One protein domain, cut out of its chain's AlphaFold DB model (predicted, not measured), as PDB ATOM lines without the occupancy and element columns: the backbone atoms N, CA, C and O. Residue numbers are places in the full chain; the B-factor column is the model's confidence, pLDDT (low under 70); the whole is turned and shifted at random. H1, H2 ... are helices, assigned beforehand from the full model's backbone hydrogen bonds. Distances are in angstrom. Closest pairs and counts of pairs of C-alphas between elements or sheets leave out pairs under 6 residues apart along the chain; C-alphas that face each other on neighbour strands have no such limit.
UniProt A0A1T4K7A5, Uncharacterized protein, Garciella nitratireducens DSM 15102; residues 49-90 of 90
ATOM      1  N   LYS A  49     -51.498 -15.899  13.365       94.12
ATOM      2  CA  LYS A  49     -52.298 -14.716  13.024       94.12
ATOM      3  C   LYS A  49     -51.512 -13.698  12.190       94.12
ATOM      4  O   LYS A  49     -51.953 -13.342  11.111       94.12
ATOM      5  N   GLU A  50     -50.325 -13.300  12.643       97.75
ATOM      6  CA  GLU A  50     -49.513 -12.277  11.967       97.75
ATOM      7  C   GLU A  50     -49.091 -12.691  10.555       97.75
ATOM      8  O   GLU A  50     -49.246 -11.918   9.613       97.75
ATOM      9  N   ARG A  51     -48.619 -13.934  10.382       97.62
ATOM     10  CA  ARG A  51     -48.216 -14.449   9.063       97.62
ATOM     11  C   ARG A  51     -49.404 -14.611   8.116       97.62
ATOM     12  O   ARG A  51     -49.256 -14.335   6.934       97.62
ATOM     13  N   MET A  52     -50.572 -15.013   8.628       96.50
ATOM     14  CA  MET A  52     -51.804 -15.040   7.831       96.50
ATOM     15  C   MET A  52     -52.226 -13.639   7.402       96.50
ATOM     16  O   MET A  52     -52.486 -13.426   6.227       96.50
ATOM     17  N   THR A  53     -52.283 -12.691   8.341       95.56
ATOM     18  CA  THR A  53     -52.664 -11.308   8.043       95.56
ATOM     19  C   THR A  53     -51.730 -10.707   7.006       95.56
ATOM     20  O   THR A  53     -52.208 -10.136   6.035       95.56
ATOM     21  N   LYS A  54     -50.415 -10.896   7.163       97.69
ATOM     22  CA  LYS A  54     -49.445 -10.432   6.174       97.69
ATOM     23  C   LYS A  54     -49.693 -11.062   4.801       97.69
ATOM     24  O   LYS A  54     -49.839 -10.330   3.838       97.69
ATOM     25  N   PHE A  55     -49.833 -12.385   4.726       96.69
ATOM     26  CA  PHE A  55     -50.082 -13.085   3.462       96.69
ATOM     27  C   PHE A  55     -51.339 -12.589   2.731       96.69
ATOM     28  O   PHE A  55     -51.293 -12.338   1.532       96.69
ATOM     29  N   PHE A  56     -52.460 -12.418   3.438       94.81
ATOM     30  CA  PHE A  56     -53.689 -11.915   2.816       94.81
ATOM     31  C   PHE A  56     -53.611 -10.428   2.452       94.81
ATOM     32  O   PHE A  56     -54.219 -10.031   1.463       94.81
ATOM     33  N   ASN A  57     -52.847  -9.623   3.198       96.31
ATOM     34  CA  ASN A  57     -52.567  -8.241   2.810       96.31
ATOM     35  C   ASN A  57     -51.715  -8.189   1.536       96.31
ATOM     36  O   ASN A  57     -52.051  -7.431   0.636       96.31
ATOM     37  N   ASP A  58     -50.680  -9.028   1.433       97.12
ATOM     38  CA  ASP A  58     -49.823  -9.110   0.245       97.12
ATOM     39  C   ASP A  58     -50.651  -9.530  -0.992       97.12
ATOM     40  O   ASP A  58     -50.504  -8.943  -2.060       97.12
ATOM     41  N   ILE A  59     -51.595 -10.475  -0.844       94.75
ATOM     42  CA  ILE A  59     -52.574 -10.798  -1.905       94.75
ATOM     43  C   ILE A  59     -53.435  -9.582  -2.256       94.75
ATOM     44  O   ILE A  59     -53.663  -9.321  -3.434       94.75
ATOM     45  N   GLY A  60     -53.936  -8.860  -1.250       92.94
ATOM     46  CA  GLY A  60     -54.730  -7.649  -1.453       92.94
ATOM     47  C   GLY A  60     -53.988  -6.618  -2.300       92.94
ATOM     48  O   GLY A  60     -54.555  -6.123  -3.266       92.94
ATOM     49  N   THR A  61     -52.707  -6.383  -2.010       95.88
ATOM     50  CA  THR A  61     -51.849  -5.486  -2.797       95.88
ATOM     51  C   THR A  61     -51.703  -5.952  -4.245       95.88
ATOM     52  O   THR A  61     -51.889  -5.150  -5.149       95.88
ATOM     53  N   VAL A  62     -51.467  -7.245  -4.490       95.38
ATOM     54  CA  VAL A  62     -51.387  -7.782  -5.864       95.38
ATOM     55  C   VAL A  62     -52.701  -7.559  -6.623       95.38
ATOM     56  O   VAL A  62     -52.684  -7.186  -7.792       95.38
ATOM     57  N   LEU A  63     -53.850  -7.765  -5.973       92.38
ATOM     58  CA  LEU A  63     -55.157  -7.523  -6.592       92.38
ATOM     59  C   LEU A  63     -55.407  -6.032  -6.855       92.38
ATOM     60  O   LEU A  63     -55.961  -5.693  -7.895       92.38
ATOM     61  N   GLU A  64     -54.984  -5.149  -5.951       94.94
ATOM     62  CA  GLU A  64     -55.039  -3.698  -6.158       94.94
ATOM     63  C   GLU A  64     -54.144  -3.261  -7.325       94.94
ATOM     64  O   GLU A  64     -54.561  -2.445  -8.144       94.94
ATOM     65  N   ASP A  65     -52.942  -3.825  -7.450       96.62
ATOM     66  CA  ASP A  65     -52.046  -3.560  -8.577       96.62
ATOM     67  C   ASP A  65     -52.665  -4.026  -9.905       96.62
ATOM     68  O   ASP A  65     -52.547  -3.335 -10.920       96.62
ATOM     69  N   MET A  66     -53.386  -5.155  -9.897       94.38
ATOM     70  CA  MET A  66     -54.166  -5.613 -11.052       94.38
ATOM     71  C   MET A  66     -55.325  -4.666 -11.385       94.38
ATOM     72  O   MET A  66     -55.522  -4.334 -12.553       94.38
ATOM     73  N   ASP A  67     -56.085  -4.216 -10.384       94.12
ATOM     74  CA  ASP A  67     -57.209  -3.286 -10.573       94.12
ATOM     75  C   ASP A  67     -56.748  -1.903 -11.076       94.12
ATOM     76  O   ASP A  67     -57.516  -1.193 -11.729       94.12
ATOM     77  N   ASN A  68     -55.494  -1.528 -10.802       95.25
ATOM     78  CA  ASN A  68     -54.857  -0.299 -11.281       95.25
ATOM     79  C   ASN A  68     -54.126  -0.462 -12.630       95.25
ATOM     80  O   ASN A  68     -53.394   0.446 -13.029       95.25
ATOM     81  N   ASP A  69     -54.301  -1.596 -13.322       94.25
ATOM     82  CA  ASP A  69     -53.629  -1.935 -14.585       94.25
ATOM     83  C   ASP A  69     -52.080  -1.871 -14.504       94.25
ATOM     84  O   ASP A  69     -51.404  -1.676 -15.517       94.25
ATOM     85  N   LEU A  70     -51.494  -2.029 -13.307       94.62
ATOM     86  CA  LEU A  70     -50.036  -2.033 -13.108       94.62
ATOM     87  C   LEU A  70     -49.415  -3.386 -13.464       94.62
ATOM     88  O   LEU A  70     -48.281  -3.437 -13.939       94.62
ATOM     89  N   ILE A  71     -50.162  -4.466 -13.233       95.12
ATOM     90  CA  ILE A  71     -49.788  -5.838 -13.580       95.12
ATOM     91  C   ILE A  71     -51.002  -6.576 -14.143       95.12
ATOM     92  O   ILE A  71     -52.136  -6.373 -13.711       95.12
ATOM     93  N   SER A  72     -50.777  -7.475 -15.093       94.25
ATOM     94  CA  SER A  72     -51.812  -8.363 -15.617       94.25
ATOM     95  C   SER A  72     -51.638  -9.794 -15.115       94.25
ATOM     96  O   SER A  72     -50.569 -10.210 -14.668       94.25
ATOM     97  N   ILE A  73     -52.688 -10.607 -15.257       93.12
ATOM     98  CA  ILE A  73     -52.599 -12.046 -14.962       93.12
ATOM     99  C   ILE A  73     -51.544 -12.752 -15.827       93.12
ATOM    100  O   ILE A  73     -50.952 -13.732 -15.386       93.12
ATOM    101  N   LYS A  74     -51.297 -12.248 -17.045       93.75
ATOM    102  CA  LYS A  74     -50.289 -12.793 -17.957       93.75
ATOM    103  C   LYS A  74     -48.883 -12.509 -17.438       93.75
ATOM    104  O   LYS A  74     -48.061 -13.416 -17.454       93.75
ATOM    105  N   ASP A  75     -48.651 -11.306 -16.916       93.94
ATOM    106  CA  ASP A  75     -47.360 -10.936 -16.328       93.94
ATOM    107  C   ASP A  75     -47.057 -11.822 -15.115       93.94
ATOM    108  O   ASP A  75     -45.985 -12.406 -15.033       93.94
ATOM    109  N   ILE A  76     -48.044 -12.041 -14.233       93.75
ATOM    110  CA  ILE A  76     -47.900 -12.953 -13.084       93.75
ATOM    111  C   ILE A  76     -47.565 -14.381 -13.548       93.75
ATOM    112  O   ILE A  76     -46.700 -15.035 -12.971       93.75
ATOM    113  N   GLN A  77     -48.242 -14.885 -14.585       94.12
ATOM    114  CA  GLN A  77     -47.972 -16.217 -15.141       94.12
ATOM    115  C   GLN A  77     -46.563 -16.327 -15.732       94.12
ATOM    116  O   GLN A  77     -45.897 -17.341 -15.523       94.12
ATOM    117  N   GLU A  78     -46.111 -15.301 -16.454       95.06
ATOM    118  CA  GLU A  78     -44.765 -15.246 -17.026       95.06
ATOM    119  C   GLU A  78     -43.709 -15.203 -15.918       95.06
ATOM    120  O   GLU A  78     -42.822 -16.051 -15.918       95.06
ATOM    121  N   THR A  79     -43.873 -14.349 -14.902       94.69
ATOM    122  CA  THR A  79     -42.969 -14.294 -13.743       94.69
ATOM    123  C   THR A  79     -42.879 -15.639 -13.019       94.69
ATOM    124  O   THR A  79     -41.783 -16.127 -12.759       94.69
ATOM    125  N   LEU A  80     -44.008 -16.296 -12.729       95.44
ATOM    126  CA  LEU A  80     -43.997 -17.596 -12.040       95.44
ATOM    127  C   LEU A  80     -43.318 -18.693 -12.869       95.44
ATOM    128  O   LEU A  80     -42.630 -19.557 -12.320       95.44
ATOM    129  N   LYS A  81     -43.484 -18.657 -14.190       95.12
ATOM    130  CA  LYS A  81     -42.822 -19.599 -15.088       95.12
ATOM    131  C   LYS A  81     -41.322 -19.339 -15.181       95.12
ATOM    132  O   LYS A  81     -40.541 -20.281 -15.127       95.12
ATOM    133  N   GLU A  82     -40.921 -18.084 -15.327       96.38
ATOM    134  CA  GLU A  82     -39.520 -17.706 -15.518       96.38
ATOM    135  C   GLU A  82     -38.695 -17.843 -14.235       96.38
ATOM    136  O   GLU A  82     -37.553 -18.297 -14.291       96.38
ATOM    137  N   GLU A  83     -39.263 -17.495 -13.079       96.56
ATOM    138  CA  GLU A  83     -38.511 -17.445 -11.823       96.56
ATOM    139  C   GLU A  83     -38.509 -18.768 -11.055       96.56
ATOM    140  O   GLU A  83     -37.522 -19.091 -10.391       96.56
ATOM    141  N   ILE A  84     -39.606 -19.533 -11.112       96.12
ATOM    142  CA  ILE A  84     -39.770 -20.749 -10.298       96.12
ATOM    143  C   ILE A  84     -40.272 -21.970 -11.081       96.12
ATOM    144  O   ILE A  84     -40.629 -22.971 -10.458       96.12
ATOM    145  N   ASP A  85     -40.299 -21.908 -12.418       95.06
ATOM    146  CA  ASP A  85     -40.766 -22.990 -13.307       95.06
ATOM    147  C   ASP A  85     -42.172 -23.510 -12.940       95.06
ATOM    148  O   ASP A  85     -42.470 -24.707 -12.977       95.06
ATOM    149  N   PHE A  86     -43.061 -22.595 -12.531       92.19
ATOM    150  CA  PHE A  86     -44.426 -22.926 -12.128       92.19
ATOM    151  C   PHE A  86     -45.458 -22.468 -13.167       92.19
ATOM    152  O   PHE A  86     -45.614 -21.277 -13.423       92.19
ATOM    153  N   ASP A  87     -46.208 -23.423 -13.731       89.19
ATOM    154  CA  ASP A  87     -47.249 -23.171 -14.736       89.19
ATOM    155  C   ASP A  87     -48.658 -23.261 -14.123       89.19
ATOM    156  O   ASP A  87     -49.131 -24.340 -13.744       89.19
ATOM    157  N   LEU A  88     -49.326 -22.108 -14.043       78.88
ATOM    158  CA  LEU A  88     -50.649 -21.928 -13.436       78.88
ATOM    159  C   LEU A  88     -51.815 -22.258 -14.394       78.88
ATOM    160  O   LEU A  88     -52.972 -22.200 -13.984       78.88
ATOM    161  N   THR A  89     -51.527 -22.581 -15.660       71.62
ATOM    162  CA  THR A  89     -52.510 -22.714 -16.755       71.62
ATOM    163  C   THR A  89     -52.902 -24.153 -17.115       71.62
ATOM    164  O   THR A  89     -53.569 -24.357 -18.131       71.62
ATOM    165  N   LYS A  90     -52.505 -25.147 -16.309       52.09
ATOM    166  CA  LYS A  90     -52.819 -26.565 -16.562       52.09
ATOM    167  C   LYS A  90     -54.305 -26.905 -16.480       52.09
ATOM    168  O   LYS A  90     -54.977 -26.442 -15.534       52.09
TER     169      LYS A  90
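Overview. This is residues 49 to 90 of the 90 residues of an uncharacterized protein of Garciella nitratireducens DSM 15102 (UniProt A0A1T4K7A5). Two helices, H1 and H2, meet near their ends as an open V; residues 49 to 61 of the longer one, H1, stick out free, and after H2 the end, residues 85 to 90, folds back. The printed part has 42 residues with two named helices, H1 then H2, and no named strand: all helix. It is loose, with a radius of gyration of the C-alphas of 12.1 A and spans of 31 by 23 by 17 A.

Along the chain. Find C-alpha 49 at (-52.298, -14.716, 13.024); from there H1, residues 49 to 67, runs 26.7 A. Then look at C-alpha 73, where H2, residues 73 to 84, begins; it runs 16.2 A to C-alpha 84 at (-39.770, -20.749, -10.298).

Arrangement. H1 and H2 are close but not clearly touching: their closest C-alphas, those of Met 66 and Ile 73, are 7.7 A apart. They run opposite ways at a steep tilt of 52 degrees. In both, every O i to N i+4 pair is within hydrogen-bond range.

Size, cuts and confidence. The C-alphas farthest apart, of Glu 50 and Lys 90, are 32.1 A apart. The printed part has no cut, and the link from H1 to H2 is tight. The mean pLDDT of the printed part is 93.0; look for low confidence at residue 90, the chain's last, under 70.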